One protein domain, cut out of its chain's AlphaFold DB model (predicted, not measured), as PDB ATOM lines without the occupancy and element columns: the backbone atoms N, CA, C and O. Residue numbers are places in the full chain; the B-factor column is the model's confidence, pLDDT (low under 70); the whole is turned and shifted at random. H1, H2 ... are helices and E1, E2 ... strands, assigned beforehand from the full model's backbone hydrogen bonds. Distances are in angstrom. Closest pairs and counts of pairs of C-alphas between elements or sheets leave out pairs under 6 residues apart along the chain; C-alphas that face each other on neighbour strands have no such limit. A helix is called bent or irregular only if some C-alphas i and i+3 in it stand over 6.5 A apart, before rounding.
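This is residues 31 to 172 of the 447 residues of an uncharacterized protein of viral metagenome (UniProt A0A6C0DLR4). A strongly twisted six-stranded sheet has two helices on one face, H1 over the E4 and E3 part and H2 over the E8 part, while the long E3 and E4 hairpin runs out to a tip, residues 98 to 103, that sticks out free. A small hairpin, E5 and E6, makes a second sheet beyond the end of H2. The printed part has 142 residues, with two named helices and eight named strands in the order E1 E2 H1 E3 E4 H2 E5 E6 E7 E8, a mixed class. The large sheet runs E1 E7 E8 E2 E4 E3 and is mixed. The whole is compact, with a radius of gyration of the C-alphas of 14.8 A and spans of 44 by 36 by 31 A.

E1, residues 35 to 37, begins at C-alpha 35, (-19.440, 26.295, 30.297). E2 is residues 59 to 62, and H1 is residues 72 to 82, 14.5 A long. H1 is neither bent nor irregular, but only just: C-alphas 79 and 82 are 6.2 A apart. E3, residues 86 to 97, is 28.9 A long and bends by 83 degrees at residue 89; E4, residues 104 to 115, is 30.1 A long and bends by 79 degrees at residue 112. H2, residues 119 to 130, is 16.5 A long. E5 is residues 132 to 135, E6 residues 138 to 142 and E7 residues 145 to 148. E8, residues 166 to 171, is 15.7 A long and ends at C-alpha 171, (-31.528, 36.865, 22.715).

In the large sheet the edge strand E1 is parallel to E7, with N 36 and O 146 2.8 A apart. E7 and E8, a hairpin, are antiparallel, with N 147 and O 166 at 2.7 A. E8 is staggered, pairing with E7 over residues 166 to 168 and antiparallel with E2 over 168 to 171, with N 61 and O 169 at 2.9 A. E2 and E4 are antiparallel, with N 62 and O 108 at 2.8 A; so are E4 and the edge strand E3, with N 94 and O 107 at 2.8 A. E2, H1 and E3 form a split strand-helix-strand unit, two strands running the same way with E4 between them, and its crossover is right-handed. H1 and H2 are on the same face, making two layers, and are apart. H1 has a height over the sheet of 8.6 A and runs slantwise to the strands, at 55 degrees to E3 on the local plane; its closest C-alphas to E3 are those of Ala 72 and Ile 91, 5.8 A apart. H2, at a height over the sheet of 6.9 A, is only just over E8, with 3 of its C-alphas falling on it, and runs across the strands, at 65 degrees to E8 on the local plane. In both helices every O i to N i+4 pair is within hydrogen-bond range. E5 and E6 are antiparallel, with N 133 and O 141 at 2.8 A, and E6 runs on into E7 at 80 degrees.

The two C-alphas farthest apart are those of Ser 49 and Lys 100, at 48.0 A. The printed part has no cut. The links E1 to E2, 21 residues, and E7 to E8, 17 residues, are long; in the second, residues 153 to 154 pair antiparallel with 162 to 163. The mean pLDDT of the printed part is 76.7, and it is under 70 at residues 31 to 34, 39 to 58, 99 to 102, 137 and 150 to 151.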
ATOM      1  N   SER A  31     -11.424  24.446  22.229       46.41
ATOM      2  CA  SER A  31     -12.478  23.451  22.052       46.41
ATOM      3  C   SER A  31     -13.739  23.891  22.801       46.41
ATOM      4  O   SER A  31     -13.651  24.351  23.936       46.41
ATOM      5  N   TYR A  32     -14.909  23.744  22.170       53.62
ATOM      6  CA  TYR A  32     -16.207  24.032  22.787       53.62
ATOM      7  C   TYR A  32     -16.339  23.313  24.135       53.62
ATOM      8  O   TYR A  32     -16.250  22.082  24.193       53.62
ATOM      9  N   GLN A  33     -16.564  24.072  25.210       60.19
ATOM     10  CA  GLN A  33     -16.652  23.519  26.566       60.19
ATOM     11  C   GLN A  33     -18.087  23.506  27.100       60.19
ATOM     12  O   GLN A  33     -18.407  22.710  27.983       60.19
ATOM     13  N   GLY A  34     -18.972  24.363  26.575       65.56
ATOM     14  CA  GLY A  34     -20.363  24.474  27.023       65.56
ATOM     15  C   GLY A  34     -20.530  25.106  28.411       65.56
ATOM     16  O   GLY A  34     -21.651  25.157  28.935       65.56
ATOM     17  N   TRP A  35     -19.442  25.609  29.009       74.69
ATOM     18  CA  TRP A  35     -19.440  26.295  30.297       74.69
ATOM     19  C   TRP A  35     -18.423  27.437  30.392       74.69
ATOM     20  O   TRP A  35     -17.437  27.463  29.664       74.69
ATOM     21  N   VAL A  36     -18.640  28.370  31.326       78.38
ATOM     22  CA  VAL A  36     -17.702  29.458  31.647       78.38
ATOM     23  C   VAL A  36     -17.670  29.725  33.149       78.38
ATOM     24  O   VAL A  36     -18.712  29.769  33.801       78.38
ATOM     25  N   HIS A  37     -16.469  29.949  33.687       79.50
ATOM     26  CA  HIS A  37     -16.242  30.343  35.077       79.50
ATOM     27  C   HIS A  37     -15.929  31.842  35.185       79.50
ATOM     28  O   HIS A  37     -15.110  32.378  34.433       79.50
ATOM     29  N   PHE A  38     -16.567  32.509  36.144       75.00
ATOM     30  CA  PHE A  38     -16.281  33.884  36.538       75.00
ATOM     31  C   PHE A  38     -15.616  33.874  37.910       75.00
ATOM     32  O   PHE A  38     -16.288  33.634  38.912       75.00
ATOM     33  N   ASP A  39     -14.310  34.143  37.935       65.12
ATOM     34  CA  ASP A  39     -13.560  34.363  39.168       65.12
ATOM     35  C   ASP A  39     -13.440  35.870  39.436       65.12
ATOM     36  O   ASP A  39     -12.886  36.617  38.631       65.12
ATOM     37  N   THR A  40     -13.964  36.333  40.569       52.56
ATOM     38  CA  THR A  40     -13.886  37.720  41.053       52.56
ATOM     39  C   THR A  40     -12.449  38.201  41.288       52.56
ATOM     40  O   THR A  40     -12.234  39.405  41.401       52.56
ATOM     41  N   ASN A  41     -11.463  37.296  41.338       48.78
ATOM     42  CA  ASN A  41     -10.040  37.648  41.407       48.78
ATOM     43  C   ASN A  41      -9.436  38.022  40.046       48.78
ATOM     44  O   ASN A  41      -8.353  38.609  40.001       48.78
ATOM     45  N   ALA A  42     -10.117  37.717  38.936       45.84
ATOM     46  CA  ALA A  42      -9.729  38.219  37.629       45.84
ATOM     47  C   ALA A  42     -10.053  39.714  37.593       45.84
ATOM     48  O   ALA A  42     -11.205  40.121  37.439       45.84
ATOM     49  N   SER A  43      -9.024  40.535  37.791       40.84
ATOM     50  CA  SER A  43      -9.079  41.993  37.759       40.84
ATOM     51  C   SER A  43      -9.886  42.475  36.553       40.84
ATOM     52  O   SER A  43      -9.396  42.493  35.424       40.84
ATOM     53  N   CYS A  44     -11.140  42.856  36.797       42.78
ATOM     54  CA  CYS A  44     -11.979  43.509  35.812       42.78
ATOM     55  C   CYS A  44     -11.322  44.865  35.541       42.78
ATOM     56  O   CYS A  44     -11.349  45.759  36.392       42.78
ATOM     57  N   VAL A  45     -10.638  44.999  34.404       42.09
ATOM     58  CA  VAL A  45     -10.001  46.258  34.027       42.09
ATOM     59  C   VAL A  45     -11.127  47.242  33.720       42.09
ATOM     60  O   VAL A  45     -11.639  47.295  32.607       42.09
ATOM     61  N   LYS A  46     -11.528  48.037  34.721       40.50
ATOM     62  CA  LYS A  46     -12.454  49.176  34.589       40.50
ATOM     63  C   LYS A  46     -11.797  50.339  33.826       40.50
ATOM     64  O   LYS A  46     -11.877  51.489  34.249       40.50
ATOM     65  N   SER A  47     -11.087  50.058  32.733       39.16
ATOM     66  CA  SER A  47     -10.610  51.101  31.834       39.16
ATOM     67  C   SER A  47     -11.755  51.470  30.904       39.16
ATOM     68  O   SER A  47     -12.097  50.709  30.001       39.16
ATOM     69  N   TYR A  48     -12.335  52.653  31.112       39.53
ATOM     70  CA  TYR A  48     -13.389  53.249  30.281       39.53
ATOM     71  C   TYR A  48     -13.006  53.418  28.795       39.53
ATOM     72  O   TYR A  48     -13.826  53.865  28.002       39.53
ATOM     73  N   SER A  49     -11.774  53.077  28.404       39.78
ATOM     74  CA  SER A  49     -11.274  53.178  27.032       39.78
ATOM     75  C   SER A  49     -11.595  51.969  26.146       39.78
ATOM     76  O   SER A  49     -11.514  52.097  24.930       39.78
ATOM     77  N   ASN A  50     -11.930  50.805  26.715       45.16
ATOM     78  CA  ASN A  50     -12.046  49.555  25.954       45.16
ATOM     79  C   ASN A  50     -13.390  48.882  26.257       45.16
ATOM     80  O   ASN A  50     -13.477  47.945  27.048       45.16
ATOM     81  N   VAL A  51     -14.450  49.410  25.657       50.66
ATOM     82  CA  VAL A  51     -15.831  48.969  25.853       50.66
ATOM     83  C   VAL A  51     -16.296  48.252  24.585       50.66
ATOM     84  O   VAL A  51     -16.240  48.837  23.507       50.66
ATOM     85  N   TYR A  52     -16.754  47.000  24.695       56.81
ATOM     86  CA  TYR A  52     -17.380  46.291  23.574       56.81
ATOM     87  C   TYR A  52     -18.901  46.347  23.730       56.81
ATOM     88  O   TYR A  52     -19.468  45.780  24.667       56.81
ATOM     89  N   ALA A  53     -19.567  47.040  22.809       52.72
ATOM     90  CA  ALA A  53     -20.994  46.877  22.578       52.72
ATOM     91  C   ALA A  53     -21.136  45.852  21.446       52.72
ATOM     92  O   ALA A  53     -20.745  46.162  20.319       52.72
ATOM     93  N   PRO A  54     -21.637  44.629  21.702       55.53
ATOM     94  CA  PRO A  54     -21.815  43.660  20.632       55.53
ATOM     95  C   PRO A  54     -22.773  44.241  19.588       55.53
ATOM     96  O   PRO A  54     -23.950  44.456  19.884       55.53
ATOM     97  N   ALA A  55     -22.270  44.495  18.374       53.06
ATOM     98  CA  ALA A  55     -23.104  44.861  17.226       53.06
ATOM     99  C   ALA A  55     -24.172  43.778  16.971       53.06
ATOM    100  O   ALA A  55     -25.322  44.075  16.661       53.06
ATOM    101  N   PHE A  56     -23.809  42.523  17.248       51.97
ATOM    102  CA  PHE A  56     -24.644  41.333  17.143       51.97
ATOM    103  C   PHE A  56     -25.319  41.023  18.488       51.97
ATOM    104  O   PHE A  56     -24.716  40.414  19.369       51.97
ATOM    105  N   GLY A  57     -26.567  41.464  18.671       57.28
ATOM    106  CA  GLY A  57     -27.492  40.900  19.669       57.28
ATOM    107  C   GLY A  57     -26.962  40.704  21.100       57.28
ATOM    108  O   GLY A  57     -27.180  39.646  21.683       57.28
ATOM    109  N   GLY A  58     -26.302  41.712  21.683       64.50
ATOM    110  CA  GLY A  58     -25.647  41.663  23.003       64.50
ATOM    111  C   GLY A  58     -26.550  41.536  24.239       64.50
ATOM    112  O   GLY A  58     -26.121  41.894  25.337       64.50
ATOM    113  N   SER A  59     -27.784  41.059  24.074       86.56
ATOM    114  CA  SER A  59     -28.736  40.831  25.159       86.56
ATOM    115  C   SER A  59     -28.721  39.371  25.591       86.56
ATOM    116  O   SER A  59     -28.592  38.457  24.774       86.56
ATOM    117  N   LEU A  60     -28.882  39.141  26.891       90.12
ATOM    118  CA  LEU A  60     -28.835  37.807  27.482       90.12
ATOM    119  C   LEU A  60     -30.172  37.420  28.091       90.12
ATOM    120  O   LEU A  60     -30.893  38.242  28.652       90.12
ATOM    121  N   HIS A  61     -30.481  36.132  28.019       91.94
ATOM    122  CA  HIS A  61     -31.562  35.529  28.781       91.94
ATOM    123  C   HIS A  61     -30.997  34.520  29.771       91.94
ATOM    124  O   HIS A  61     -30.371  33.536  29.371       91.94
ATOM    125  N   ILE A  62     -31.267  34.755  31.052       92.75
ATOM    126  CA  ILE A  62     -31.044  33.790  32.122       92.75
ATOM    127  C   ILE A  62     -32.302  32.942  32.234       92.75
ATOM    128  O   ILE A  62     -33.370  33.428  32.613       92.75
ATOM    129  N   THR A  63     -32.169  31.660  31.906       89.00
ATOM    130  CA  THR A  63     -33.305  30.735  31.830       89.00
ATOM    131  C   THR A  63     -33.966  30.520  33.186       89.00
ATOM    132  O   THR A  63     -35.185  30.372  33.241       89.00
ATOM    133  N   CYS A  64     -33.182  30.524  34.263       88.88
ATOM    134  CA  CYS A  64     -33.693  30.410  35.618       88.88
ATOM    135  C   CYS A  64     -32.852  31.226  36.601       88.88
ATOM    136  O   CYS A  64     -31.636  31.047  36.675       88.88
ATOM    137  N   LEU A  65     -33.515  32.126  37.322       90.06
ATOM    138  CA  LEU A  65     -32.920  32.995  38.324       90.06
ATOM    139  C   LEU A  65     -32.821  32.281  39.678       90.06
ATOM    140  O   LEU A  65     -33.772  31.599  40.069       90.06
ATOM    141  N   PRO A  66     -31.718  32.472  40.421       88.31
ATOM    142  CA  PRO A  66     -31.644  32.067  41.819       88.31
ATOM    143  C   PRO A  66     -32.623  32.868  42.681       88.31
ATOM    144  O   PRO A  66     -32.937  34.014  42.359       88.31
ATOM    145  N   ALA A  67     -33.064  32.295  43.802       85.38
ATOM    146  CA  ALA A  67     -34.124  32.875  44.636       85.38
ATOM    147  C   ALA A  67     -33.814  34.305  45.120       85.38
ATOM    148  O   ALA A  67     -34.684  35.174  45.083       85.38
ATOM    149  N   LYS A  68     -32.551  34.570  45.485       85.81
ATOM    150  CA  LYS A  68     -32.060  35.892  45.913       85.81
ATOM    151  C   LYS A  68     -32.171  36.967  44.816       85.81
ATOM    152  O   LYS A  68     -32.295  38.153  45.109       85.81
ATOM    153  N   TYR A  69     -32.165  36.566  43.546       88.38
ATOM    154  CA  TYR A  69     -32.133  37.468  42.395       88.38
ATOM    155  C   TYR A  69     -33.501  37.557  41.710       88.38
ATOM    156  O   TYR A  69     -33.635  37.294  40.519       88.38
ATOM    157  N   SER A  70     -34.531  37.894  42.487       85.88
ATOM    158  CA  SER A  70     -35.933  37.929  42.045       85.88
ATOM    159  C   SER A  70     -36.451  39.311  41.617       85.88
ATOM    160  O   SER A  70     -37.593  39.436  41.169       85.88
ATOM    161  N   THR A  71     -35.621  40.353  41.730       89.94
ATOM    162  CA  THR A  71     -35.953  41.751  41.393       89.94
ATOM    163  C   THR A  71     -34.958  42.314  40.384       89.94
ATOM    164  O   THR A  71     -33.867  41.767  40.224       89.94
ATOM    165  N   ALA A  72     -35.313  43.389  39.674       90.19
ATOM    166  CA  ALA A  72     -34.420  43.977  38.676       90.19
ATOM    167  C   ALA A  72     -33.111  44.467  39.319       90.19
ATOM    168  O   ALA A  72     -32.035  44.255  38.770       90.19
ATOM    169  N   GLU A  73     -33.191  45.044  40.515       91.88
ATOM    170  CA  GLU A  73     -32.052  45.535  41.286       91.88
ATOM    171  C   GLU A  73     -31.110  44.394  41.674       91.88
ATOM    172  O   GLU A  73     -29.901  44.489  41.467       91.88
ATOM    173  N   THR A  74     -31.659  43.281  42.166       92.25
ATOM    174  CA  THR A  74     -30.841  42.126  42.555       92.25
ATOM    175  C   THR A  74     -30.275  41.397  41.333       92.25
ATOM    176  O   THR A  74     -29.117  40.992  41.340       92.25
ATOM    177  N   VAL A  75     -31.013  41.295  40.223       92.25
ATOM    178  CA  VAL A  75     -30.463  40.768  38.957       92.25
ATOM    179  C   VAL A  75     -29.354  41.671  38.405       92.25
ATOM    180  O   VAL A  75     -28.377  41.173  37.846       92.25
ATOM    181  N   LYS A  76     -29.459  42.990  38.586       92.50
ATOM    182  CA  LYS A  76     -28.390  43.924  38.226       92.50
ATOM    183  C   LYS A  76     -27.138  43.677  39.063       92.50
ATOM    184  O   LYS A  76     -26.053  43.586  38.501       92.50
ATOM    185  N   GLU A  77     -27.285  43.507  40.375       90.31
ATOM    186  CA  GLU A  77     -26.182  43.142  41.272       90.31
ATOM    187  C   GLU A  77     -25.513  41.828  40.838       90.31
ATOM    188  O   GLU A  77     -24.288  41.774  40.712       90.31
ATOM    189  N   LEU A  78     -26.308  40.804  40.509       89.88
ATOM    190  CA  LEU A  78     -25.808  39.533  39.985       89.88
ATOM    191  C   LEU A  78     -24.897  39.750  38.769       89.88
ATOM    192  O   LEU A  78     -23.799  39.210  38.726       89.88
ATOM    193  N   ILE A  79     -25.334  40.548  37.796       91.19
ATOM    194  CA  ILE A  79     -24.664  40.703  36.495       91.19
ATOM    195  C   ILE A  79     -23.512  41.710  36.509       91.19
ATOM    196  O   ILE A  79     -22.559  41.578  35.742       91.19
ATOM    197  N   GLU A  80     -23.579  42.723  37.366       88.75
ATOM    198  CA  GLU A  80     -22.547  43.756  37.440       88.75
ATOM    199  C   GLU A  80     -21.462  43.436  38.472       88.75
ATOM    200  O   GLU A  80     -20.332  43.901  38.309       88.75
ATOM    201  N   GLN A  81     -21.783  42.662  39.518       85.38
ATOM    202  CA  GLN A  81     -20.890  42.437  40.661       85.38
ATOM    203  C   GLN A  81     -20.499  40.967  40.843       85.38
ATOM    204  O   GLN A  81     -19.314  40.678  40.987       85.38
ATOM    205  N   VAL A  82     -21.463  40.040  40.819       85.00
ATOM    206  CA  VAL A  82     -21.213  38.619  41.146       85.00
ATOM    207  C   VAL A  82     -20.637  37.852  39.953       85.00
ATOM    208  O   VAL A  82     -19.655  37.126  40.083       85.00
ATOM    209  N   ILE A  83     -21.232  38.030  38.774       87.00
ATOM    210  CA  ILE A  83     -20.737  37.535  37.488       87.00
ATOM    211  C   ILE A  83     -20.531  38.746  36.575       87.00
ATOM    212  O   ILE A  83     -21.406  39.022  35.762       87.00
ATOM    213  N   PRO A  84     -19.425  39.505  36.729       86.06
ATOM    214  CA  PRO A  84     -19.248  40.815  36.106       86.06
ATOM    215  C   PRO A  84     -19.153  40.694  34.579       86.06
ATOM    216  O   PRO A  84     -18.062  40.618  34.007       86.06
ATOM    217  N   ILE A  85     -20.310  40.672  33.917       87.44
ATOM    218  CA  ILE A  85     -20.432  40.522  32.466       87.44
ATOM    219  C   ILE A  85     -20.366  41.883  31.785       87.44
ATOM    220  O   ILE A  85     -19.703  42.041  30.764       87.44
ATOM    221  N   GLY A  86     -21.049  42.877  32.339       86.44
ATOM    222  CA  GLY A  86     -21.178  44.186  31.715       86.44
ATOM    223  C   GLY A  86     -22.072  45.117  32.507       86.44
ATOM    224  O   GLY A  86     -22.662  44.707  33.504       86.44
ATOM    225  N   LYS A  87     -22.192  46.358  32.037       86.50
ATOM    226  CA  LYS A  87     -23.128  47.333  32.595       86.50
ATOM    227  C   LYS A  87     -24.507  47.126  31.988       86.50
ATOM    228  O   LYS A  87     -24.672  47.116  30.764       86.50
ATOM    229  N   VAL A  88     -25.500  46.969  32.850       90.25
ATOM    230  CA  VAL A  88     -26.866  46.660  32.445       90.25
ATOM    231  C   VAL A  88     -27.621  47.945  32.120       90.25
ATOM    232  O   VAL A  88     -27.619  48.898  32.897       90.25
ATOM    233  N   SER A  89     -28.293  47.950  30.971       88.06
ATOM    234  CA  SER A  89     -29.180  49.037  30.547       88.06
ATOM    235  C   SER A  89     -30.629  48.789  30.963       88.06
ATOM    236  O   SER A  89     -31.291  49.706  31.440       88.06
ATOM    237  N   ASN A  90     -31.127  47.555  30.814       88.19
ATOM    238  CA  ASN A  90     -32.505  47.209  31.146       88.19
ATOM    239  C   ASN A  90     -32.645  45.733  31.546       88.19
ATOM    240  O   ASN A  90     -31.888  44.878  31.079       88.19
ATOM    241  N   ILE A  91     -33.614  45.434  32.412       91.31
ATOM    242  CA  ILE A  91     -33.881  44.092  32.940       91.31
ATOM    243  C   ILE A  91     -35.381  43.841  32.929       91.31
ATOM    244  O   ILE A  91     -36.159  44.610  33.485       91.31
ATOM    245  N   ARG A  92     -35.776  42.689  32.388       90.56
ATOM    246  CA  ARG A  92     -37.145  42.186  32.463       90.56
ATOM    247  C   ARG A  92     -37.182  40.810  33.083       90.56
ATOM    248  O   ARG A  92     -36.620  39.862  32.540       90.56
ATOM    249  N   ILE A  93     -37.944  40.679  34.161       91.31
ATOM    250  CA  ILE A  93     -38.176  39.401  34.830       91.31
ATOM    251  C   ILE A  93     -39.529  38.836  34.400       91.31
ATOM    252  O   ILE A  93     -40.545  39.530  34.375       91.31
ATOM    253  N   VAL A  94     -39.549  37.551  34.052       88.88
ATOM    254  CA  VAL A  94     -40.744  36.814  33.638       88.88
ATOM    255  C   VAL A  94     -40.905  35.590  34.525       88.88
ATOM    256  O   VAL A  94     -40.003  34.757  34.613       88.88
ATOM    257  N   LYS A  95     -42.080  35.457  35.147       86.31
ATOM    258  CA  LYS A  95     -42.487  34.247  35.867       86.31
ATOM    259  C   LYS A  95     -42.973  33.204  34.863       86.31
ATOM    260  O   LYS A  95     -43.836  33.493  34.036       86.31
ATOM    261  N   LYS A  96     -42.419  31.998  34.932       81.62
ATOM    262  CA  LYS A  96     -42.802  30.848  34.110       81.62
ATOM    263  C   LYS A  96     -43.198  29.694  35.016       81.62
ATOM    264  O   LYS A  96     -42.554  29.451  36.031       81.62
ATOM    265  N   THR A  97     -44.234  28.968  34.624       75.94
ATOM    266  CA  THR A  97     -44.636  27.729  35.291       75.94
ATOM    267  C   THR A  97     -44.240  26.562  34.405       75.94
ATOM    268  O   THR A  97     -44.678  26.476  33.254       75.94
ATOM    269  N   ASP A  98     -43.396  25.673  34.923       70.44
ATOM    270  CA  ASP A  98     -43.091  24.415  34.254       70.44
ATOM    271  C   ASP A  98     -44.363  23.565  34.193       70.44
ATOM    272  O   ASP A  98     -44.904  23.157  35.221       70.44
ATOM    273  N   SER A  99     -44.836  23.291  32.977       59.09
ATOM    274  CA  SER A  99     -46.050  22.505  32.749       59.09
ATOM    275  C   SER A  99     -45.921  21.055  33.237       59.09
ATOM    276  O   SER A  99     -46.942  20.409  33.435       59.09
ATOM    277  N   LYS A 100     -44.698  20.533  33.435       62.06
ATOM    278  CA  LYS A 100     -44.468  19.143  33.871       62.06
ATOM    279  C   LYS A 100     -44.483  18.970  35.388       62.06
ATOM    280  O   LYS A 100     -44.972  17.962  35.877       62.06
ATOM    281  N   ASN A 101     -43.952  19.946  36.122       63.62
ATOM    282  CA  ASN A 101     -43.749  19.841  37.571       63.62
ATOM    283  C   ASN A 101     -44.591  20.839  38.381       63.62
ATOM    284  O   ASN A 101     -44.461  20.892  39.601       63.62
ATOM    285  N   ASN A 102     -45.392  21.669  37.704       67.62
ATOM    286  CA  ASN A 102     -46.142  22.795  38.270       67.62
ATOM    287  C   ASN A 102     -45.282  23.746  39.129       67.62
ATOM    288  O   ASN A 102     -45.778  24.435  40.018       67.62
ATOM    289  N   ARG A 103     -43.967  23.767  38.880       70.50
ATOM    290  CA  ARG A 103     -43.013  24.617  39.590       70.50
ATOM    291  C   ARG A 103     -42.935  25.959  38.890       70.50
ATOM    292  O   ARG A 103     -42.687  26.030  37.687       70.50
ATOM    293  N   THR A 104     -43.127  27.019  39.657       77.38
ATOM    294  CA  THR A 104     -42.934  28.386  39.185       77.38
ATOM    295  C   THR A 104     -41.476  28.778  39.357       77.38
ATOM    296  O   THR A 104     -40.941  28.679  40.457       77.38
ATOM    297  N   PHE A 105     -40.849  29.255  38.290       84.38
ATOM    298  CA  PHE A 105     -39.509  29.826  38.321       84.38
ATOM    299  C   PHE A 105     -39.488  31.176  37.608       84.38
ATOM    300  O   PHE A 105     -40.389  31.516  36.837       84.38
ATOM    301  N   GLN A 106     -38.466  31.973  37.893       89.44
ATOM    302  CA  GLN A 106     -38.284  33.280  37.277       89.44
ATOM    303  C   GLN A 106     -37.154  33.210  36.254       89.44
ATOM    304  O   GLN A 106     -36.152  32.544  36.478       89.44
ATOM    305  N   SER A 107     -37.320  33.888  35.125       92.25
ATOM    306  CA  SER A 107     -36.283  34.068  34.103       92.25
ATOM    307  C   SER A 107     -36.063  35.555  33.858       92.25
ATOM    308  O   SER A 107     -37.038  36.305  33.904       92.25
ATOM    309  N   ALA A 108     -34.835  35.975  33.556       93.62
ATOM    310  CA  ALA A 108     -34.515  37.369  33.239       93.62
ATOM    311  C   ALA A 108     -34.077  37.526  31.784       93.62
ATOM    312  O   ALA A 108     -33.294  36.724  31.282       93.62
ATOM    313  N   PHE A 109     -34.535  38.596  31.144       92.38
ATOM    314  CA  PHE A 109     -33.958  39.162  29.930       92.38
ATOM    315  C   PHE A 109     -33.181  40.413  30.316       92.38
ATOM    316  O   PHE A 109     -33.680  41.224  31.097       92.38
ATOM    317  N   ILE A 110     -31.967  40.550  29.801       91.75
ATOM    318  CA  ILE A 110     -31.018  41.584  30.202       91.75
ATOM    319  C   ILE A 110     -30.465  42.226  28.938       91.75
ATOM    320  O   ILE A 110     -29.843  41.554  28.114       91.75
ATOM    321  N   ASP A 111     -30.683  43.528  28.809       89.38
ATOM    322  CA  ASP A 111     -30.084  44.355  27.770       89.38
ATOM    323  C   ASP A 111     -28.888  45.097  28.377       89.38
ATOM    324  O   ASP A 111     -28.997  45.714  29.441       89.38
ATOM    325  N   PHE A 112     -27.745  45.084  27.700       85.81
ATOM    326  CA  PHE A 112     -26.516  45.716  28.185       85.81
ATOM    327  C   PHE A 112     -26.285  47.066  27.511       85.81
ATOM    328  O   PHE A 112     -26.519  47.215  26.313       85.81
ATOM    329  N   GLU A 113     -25.781  48.033  28.276       82.81
ATOM    330  CA  GLU A 113     -25.179  49.244  27.708       82.81
ATOM    331  C   GLU A 113     -23.854  48.865  27.040       82.81
ATOM    332  O   GLU A 113     -23.565  49.275  25.919       82.81
ATOM    333  N   TYR A 114     -23.088  48.009  27.720       80.06
ATOM    334  CA  TYR A 114     -21.868  47.413  27.208       80.06
ATOM    335  C   TYR A 114     -21.424  46.206  28.031       80.06
ATOM    336  O   TYR A 114     -21.807  46.053  29.193       80.06
ATOM    337  N   TRP A 115     -20.571  45.371  27.441       83.69
ATOM    338  CA  TRP A 115     -19.909  44.271  28.138       83.69
ATOM    339  C   TRP A 115     -18.533  44.711  28.645       83.69
ATOM    340  O   TRP A 115     -17.847  45.516  28.010       83.69
ATOM    341  N   TYR A 116     -18.133  44.194  29.804       80.81
ATOM    342  CA  TYR A 116     -16.772  44.361  30.299       80.81
ATOM    343  C   TYR A 116     -15.819  43.515  29.454       80.81
ATOM    344  O   TYR A 116     -16.196  42.456  28.962       80.81
ATOM    345  N   ILE A 117     -14.575  43.968  29.304       74.56
ATOM    346  CA  ILE A 117     -13.526  43.183  28.652       74.56
ATOM    347  C   ILE A 117     -12.727  42.461  29.736       74.56
ATOM    348  O   ILE A 117     -11.859  43.032  30.393       74.56
ATOM    349  N   SER A 118     -13.053  41.189  29.930       77.56
ATOM    350  CA  SER A 118     -12.351  40.247  30.801       77.56
ATOM    351  C   SER A 118     -12.159  38.914  30.080       77.56
ATOM    352  O   SER A 118     -12.803  38.634  29.068       77.56
ATOM    353  N   GLU A 119     -11.272  38.062  30.589       78.25
ATOM    354  CA  GLU A 119     -11.074  36.734  30.003       78.25
ATOM    355  C   GLU A 119     -12.368  35.902  30.044       78.25
ATOM    356  O   GLU A 119     -12.763  35.333  29.026       78.25
ATOM    357  N   SER A 120     -13.088  35.926  31.171       81.19
ATOM    358  CA  SER A 120     -14.367  35.226  31.340       81.19
ATOM    359  C   SER A 120     -15.462  35.746  30.407       81.19
ATOM    360  O   SER A 120     -16.199  34.952  29.832       81.19
ATOM    361  N   THR A 121     -15.575  37.063  30.212       81.56
ATOM    362  CA  THR A 121     -16.575  37.640  29.292       81.56
ATOM    363  C   THR A 121     -16.248  37.349  27.837       81.56
ATOM    364  O   THR A 121     -17.156  37.022  27.077       81.56
ATOM    365  N   ARG A 122     -14.965  37.381  27.453       77.81
ATOM    366  CA  ARG A 122     -14.519  36.965  26.118       77.81
ATOM    367  C   ARG A 122     -14.827  35.491  25.871       77.81
ATOM    368  O   ARG A 122     -15.355  35.154  24.818       77.81
ATOM    369  N   HIS A 123     -14.544  34.626  26.845       80.44
ATOM    370  CA  HIS A 123     -14.852  33.202  26.745       80.44
ATOM    371  C   HIS A 123     -16.366  32.959  26.653       80.44
ATOM    372  O   HIS A 123     -16.813  32.232  25.770       80.44
ATOM    373  N   LEU A 124     -17.166  33.643  27.480       84.12
ATOM    374  CA  LEU A 124     -18.628  33.599  27.411       84.12
ATOM    375  C   LEU A 124     -19.148  34.026  26.045       84.12
ATOM    376  O   LEU A 124     -20.011  33.355  25.485       84.12
ATOM    377  N   LEU A 125     -18.620  35.122  25.508       82.31
ATOM    378  CA  LEU A 125     -19.007  35.623  24.201       82.31
ATOM    379  C   LEU A 125     -18.713  34.584  23.110       82.31
ATOM    380  O   LEU A 125     -19.608  34.252  22.338       82.31
ATOM    381  N   MET A 126     -17.497  34.030  23.085       78.25
ATOM    382  CA  MET A 126     -17.089  33.013  22.107       78.25
ATOM    383  C   MET A 126     -17.964  31.760  22.172       78.25
ATOM    384  O   MET A 126     -18.471  31.312  21.146       78.25
ATOM    385  N   GLU A 127     -18.202  31.228  23.371       81.00
ATOM    386  CA  GLU A 127     -19.068  30.063  23.548       81.00
ATOM    387  C   GLU A 127     -20.490  30.367  23.064       81.00
ATOM    388  O   GLU A 127     -21.083  29.569  22.337       81.00
ATOM    389  N   LEU A 128     -21.034  31.543  23.408       82.50
ATOM    390  CA  LEU A 128     -22.369  31.958  22.974       82.50
ATOM    391  C   LEU A 128     -22.466  32.075  21.450       82.50
ATOM    392  O   LEU A 128     -23.479  31.657  20.890       82.50
ATOM    393  N   PHE A 129     -21.432  32.584  20.776       80.69
ATOM    394  CA  PHE A 129     -21.368  32.612  19.313       80.69
ATOM    395  C   PHE A 129     -21.313  31.204  18.714       80.69
ATOM    396  O   PHE A 129     -22.052  30.925  17.774       80.69
ATOM    397  N   ASN A 130     -20.523  30.295  19.293       77.44
ATOM    398  CA  ASN A 130     -20.398  28.915  18.811       77.44
ATOM    399  C   ASN A 130     -21.732  28.150  18.844       77.44
ATOM    400  O   ASN A 130     -21.977  27.278  18.008       77.44
ATOM    401  N   VAL A 131     -22.617  28.480  19.789       74.56
ATOM    402  CA  VAL A 131     -23.920  27.813  19.957       74.56
ATOM    403  C   VAL A 131     -25.112  28.607  19.424       74.56
ATOM    404  O   VAL A 131     -26.266  28.211  19.649       74.56
ATOM    405  N   THR A 132     -24.855  29.716  18.730       76.19
ATOM    406  CA  THR A 132     -25.895  30.606  18.213       76.19
ATOM    407  C   THR A 132     -25.803  30.745  16.700       76.19
ATOM    408  O   THR A 132     -24.748  31.016  16.140       76.19
ATOM    409  N   ARG A 133     -26.942  30.583  16.022       75.25
ATOM    410  CA  ARG A 133     -27.088  30.920  14.604       75.25
ATOM    411  C   ARG A 133     -27.649  32.325  14.470       75.25
ATOM    412  O   ARG A 133     -28.600  32.672  15.174       75.25
ATOM    413  N   PHE A 134     -27.078  33.082  13.543       71.50
ATOM    414  CA  PHE A 134     -27.473  34.453  13.252       71.50
ATOM    415  C   PHE A 134     -28.005  34.562  11.823       71.50
ATOM    416  O   PHE A 134     -27.417  34.002  10.899       71.50
ATOM    417  N   GLU A 135     -29.090  35.309  11.645       71.31
ATOM    418  CA  GLU A 135     -29.591  35.757  10.343       71.31
ATOM    419  C   GLU A 135     -29.841  37.262  10.435       71.31
ATOM    420  O   GLU A 135     -30.460  37.717  11.396       71.31
ATOM    421  N   ASN A 136     -29.344  38.040   9.467       71.75
ATOM    422  CA  ASN A 136     -29.428  39.508   9.482       71.75
ATOM    423  C   ASN A 136     -28.989  40.119  10.828       71.75
ATOM    424  O   ASN A 136     -29.669  40.982  11.371       71.75
ATOM    425  N   GLU A 137     -27.879  39.618  11.383       66.81
ATOM    426  CA  GLU A 137     -27.291  40.084  12.653       66.81
ATOM    427  C   GLU A 137     -28.139  39.815  13.912       66.81
ATOM    428  O   GLU A 137     -27.767  40.214  15.018       66.81
ATOM    429  N   GLU A 138     -29.237  39.064  13.786       70.75
ATOM    430  CA  GLU A 138     -30.094  38.674  14.904       70.75
ATOM    431  C   GLU A 138     -29.981  37.176  15.225       70.75
ATOM    432  O   GLU A 138     -29.900  36.346  14.314       70.75
ATOM    433  N   PRO A 139     -30.007  36.785  16.513       73.88
ATOM    434  CA  PRO A 139     -29.959  35.381  16.900       73.88
ATOM    435  C   PRO A 139     -31.289  34.677  16.577       73.88
ATOM    436  O   PRO A 139     -32.319  34.973  17.187       73.88
ATOM    437  N   THR A 140     -31.273  33.709  15.655       70.75
ATOM    438  CA  THR A 140     -32.464  32.935  15.240       70.75
ATOM    439  C   THR A 140     -32.587  31.597  15.961       70.75
ATOM    440  O   THR A 140     -33.692  31.112  16.217       70.75
ATOM    441  N   TYR A 141     -31.456  31.011  16.354       73.81
ATOM    442  CA  TYR A 141     -31.397  29.802  17.168       73.81
ATOM    443  C   TYR A 141     -30.260  29.910  18.176       73.81
ATOM    444  O   TYR A 141     -29.127  30.171  17.793       73.81
ATOM    445  N   THR A 142     -30.554  29.677  19.455       76.25
ATOM    446  CA  THR A 142     -29.598  29.853  20.561       76.25
ATOM    447  C   THR A 142     -29.688  28.666  21.513       76.25
ATOM    448  O   THR A 142     -30.764  28.420  22.079       76.25
ATOM    449  N   GLN A 143     -28.583  27.961  21.751       80.12
ATOM    450  CA  GLN A 143     -28.499  27.046  22.895       80.12
ATOM    451  C   GLN A 143     -28.049  27.799  24.150       80.12
ATOM    452  O   GLN A 143     -27.618  28.947  24.077       80.12
ATOM    453  N   SER A 144     -28.228  27.180  25.317       86.31
ATOM    454  CA  SER A 144     -27.812  27.788  26.585       86.31
ATOM    455  C   SER A 144     -26.472  27.234  27.040       86.31
ATOM    456  O   SER A 144     -26.237  26.034  26.938       86.31
ATOM    457  N   ILE A 145     -25.648  28.108  27.598       86.00
ATOM    458  CA  ILE A 145     -24.348  27.806  28.192       86.00
ATOM    459  C   ILE A 145     -24.455  27.894  29.703       86.00
ATOM    460  O   ILE A 145     -25.284  28.632  30.247       86.00
ATOM    461  N   GLN A 146     -23.632  27.106  30.384       87.06
ATOM    462  CA  GLN A 146     -23.577  27.080  31.837       87.06
ATOM    463  C   GLN A 146     -22.554  28.093  32.353       87.06
ATOM    464  O   GLN A 146     -21.381  28.036  32.009       87.06
ATOM    465  N   VAL A 147     -22.988  29.011  33.204       84.94
ATOM    466  CA  VAL A 147     -22.140  30.018  33.841       84.94
ATOM    467  C   VAL A 147     -22.000  29.689  35.321       84.94
ATOM    468  O   VAL A 147     -22.991  29.493  36.029       84.94
ATOM    469  N   PHE A 148     -20.761  29.631  35.785       81.44
ATOM    470  CA  PHE A 148     -20.398  29.375  37.171       81.44
ATOM    471  C   PHE A 148     -19.840  30.662  37.779       81.44
ATOM    472  O   PHE A 148     -18.927  31.266  37.215       81.44
ATOM    473  N   GLY A 149     -20.403  31.084  38.910       75.94
ATOM    474  CA  GLY A 149     -19.856  32.169  39.722       75.94
ATOM    475  C   GLY A 149     -18.992  31.627  40.857       75.94
ATOM    476  O   GLY A 149     -18.968  30.421  41.110       75.94
ATOM    477  N   ASN A 150     -18.318  32.534  41.560       68.31
ATOM    478  CA  ASN A 150     -17.538  32.203  42.754       68.31
ATOM    479  C   ASN A 150     -18.399  31.796  43.950       68.31
ATOM    480  O   ASN A 150     -17.966  31.013  44.794       68.31
ATOM    481  N   GLU A 151     -19.624  32.310  44.010       69.88
ATOM    482  CA  GLU A 151     -20.600  31.949  45.030       69.88
ATOM    483  C   GLU A 151     -21.558  30.874  44.514       69.88
ATOM    484  O   GLU A 151     -21.874  30.792  43.321       69.88
ATOM    485  N   HIS A 152     -22.051  30.037  45.427       76.31
ATOM    486  CA  HIS A 152     -23.123  29.109  45.098       76.31
ATOM    487  C   HIS A 152     -24.433  29.871  44.911       76.31
ATOM    488  O   HIS A 152     -24.829  30.679  45.744       76.31
ATOM    489  N   PHE A 153     -25.137  29.557  43.833       82.31
ATOM    490  CA  PHE A 153     -26.508  30.002  43.636       82.31
ATOM    491  C   PHE A 153     -27.469  29.043  44.348       82.31
ATOM    492  O   PHE A 153     -27.159  27.860  44.487       82.31
ATOM    493  N   PHE A 154     -28.645  29.518  44.762       78.94
ATOM    494  CA  PHE A 154     -29.636  28.711  45.484       78.94
ATOM    495  C   PHE A 154     -31.028  28.815  44.855       78.94
ATOM    496  O   PHE A 154     -31.427  29.873  44.358       78.94
ATOM    497  N   TRP A 155     -31.755  27.696  44.858       77.56
ATOM    498  CA  TRP A 155     -33.129  27.596  44.356       77.56
ATOM    499  C   TRP A 155     -34.155  28.188  45.324       77.56
ATOM    500  O   TRP A 155     -35.265  28.511  44.907       77.56
ATOM    501  N   ASP A 156     -33.795  28.312  46.597       76.31
ATOM    502  CA  ASP A 156     -34.641  28.767  47.689       76.31
ATOM    503  C   ASP A 156     -33.960  29.867  48.513       76.31
ATOM    504  O   ASP A 156     -32.737  29.969  48.562       76.31
ATOM    505  N   GLU A 157     -34.772  30.688  49.180       74.56
ATOM    506  CA  GLU A 157     -34.289  31.793  50.022       74.56
ATOM    507  C   GLU A 157     -33.576  31.314  51.293       74.56
ATOM    508  O   GLU A 157     -32.757  32.038  51.845       74.56
ATOM    509  N   HIS A 158     -33.859  30.086  51.741       75.69
ATOM    510  CA  HIS A 158     -33.249  29.489  52.932       75.69
ATOM    511  C   HIS A 158     -31.894  28.825  52.632       75.69
ATOM    512  O   HIS A 158     -31.328  28.175  53.512       75.69
ATOM    513  N   GLU A 159     -31.393  28.959  51.397       78.31
ATOM    514  CA  GLU A 159     -30.108  28.427  50.930       78.31
ATOM    515  C   GLU A 159     -29.940  26.909  51.142       78.31
ATOM    516  O   GLU A 159     -28.832  26.379  51.260       78.31
ATOM    517  N   THR A 160     -31.047  26.165  51.165       71.69
ATOM    518  CA  THR A 160     -31.021  24.718  51.413       71.69
ATOM    519  C   THR A 160     -30.711  23.922  50.149       71.69
ATOM    520  O   THR A 160     -30.103  22.850  50.217       71.69
ATOM    521  N   MET A 161     -31.080  24.444  48.978       77.38
ATOM    522  CA  MET A 161     -30.967  23.753  47.703       77.38
ATOM    523  C   MET A 161     -30.062  24.527  46.742       77.38
ATOM    524  O   MET A 161     -30.469  25.484  46.084       77.38
ATOM    525  N   LYS A 162     -28.815  24.068  46.606       80.06
ATOM    526  CA  LYS A 162     -27.824  24.668  45.701       80.06
ATOM    527  C   LYS A 162     -28.188  24.456  44.228       80.06
ATOM    528  O   LYS A 162     -28.518  23.349  43.797       80.06
ATOM    529  N   MET A 163     -28.060  25.508  43.431       79.56
ATOM    530  CA  MET A 163     -28.024  25.426  41.976       79.56
ATOM    531  C   MET A 163     -26.606  25.090  41.522       79.56
ATOM    532  O   MET A 163     -25.620  25.560  42.085       79.56
ATOM    533  N   LYS A 164     -26.506  24.282  40.465       76.44
ATOM    534  CA  LYS A 164     -25.213  23.866  39.913       76.44
ATOM    535  C   LYS A 164     -24.529  24.993  39.132       76.44
ATOM    536  O   LYS A 164     -23.322  25.155  39.243       76.44
ATOM    537  N   CYS A 165     -25.298  25.737  38.343       82.12
ATOM    538  CA  CYS A 165     -24.835  26.814  37.471       82.12
ATOM    539  C   CYS A 165     -26.020  27.682  37.032       82.12
ATOM    540  O   CYS A 165     -27.182  27.283  37.168       82.12
ATOM    541  N   LEU A 166     -25.721  28.851  36.474       88.06
ATOM    542  CA  LEU A 166     -26.682  29.664  35.739       88.06
ATOM    543  C   LEU A 166     -26.718  29.218  34.283       88.06
ATOM    544  O   LEU A 166     -25.690  28.909  33.696       88.06
ATOM    545  N   SER A 167     -27.900  29.201  33.680       89.44
ATOM    546  CA  SER A 167     -28.058  28.869  32.265       89.44
ATOM    547  C   SER A 167     -28.364  30.139  31.477       89.44
ATOM    548  O   SER A 167     -29.400  30.766  31.710       89.44
ATOM    549  N   VAL A 168     -27.462  30.513  30.569       90.69
ATOM    550  CA  VAL A 168     -27.480  31.794  29.849       90.69
ATOM    551  C   VAL A 168     -27.450  31.563  28.343       90.69
ATOM    552  O   VAL A 168     -26.781  30.650  27.869       90.69
ATOM    553  N   ARG A 169     -28.168  32.383  27.573       89.25
ATOM    554  CA  ARG A 169     -28.156  32.345  26.102       89.25
ATOM    555  C   ARG A 169     -28.324  33.733  25.493       89.25
ATOM    556  O   ARG A 169     -28.892  34.610  26.148       89.25
ATOM    557  N   PHE A 170     -27.918  33.897  24.234       87.44
ATOM    558  CA  PHE A 170     -28.233  35.104  23.475       87.44
ATOM    559  C   PHE A 170     -29.736  35.247  23.247       87.44
ATOM    560  O   PHE A 170     -30.479  34.267  23.158       87.44
ATOM    561  N   VAL A 171     -30.183  36.493  23.150       85.56
ATOM    562  CA  VAL A 171     -31.528  36.865  22.715       85.56
ATOM    563  C   VAL A 171     -31.466  38.133  21.881       85.56
ATOM    564  O   VAL A 171     -30.490  38.878  21.915       85.56
ATOM    565  N   LYS A 172     -32.533  38.386  21.122       81.12
ATOM    566  CA  LYS A 172     -32.664  39.605  20.329       81.12
ATOM    567  C   LYS A 172     -32.538  40.848  21.220       81.12
ATOM    568  O   LYS A 172     -33.096  40.898  22.317       81.12
TER     569      LYS A 172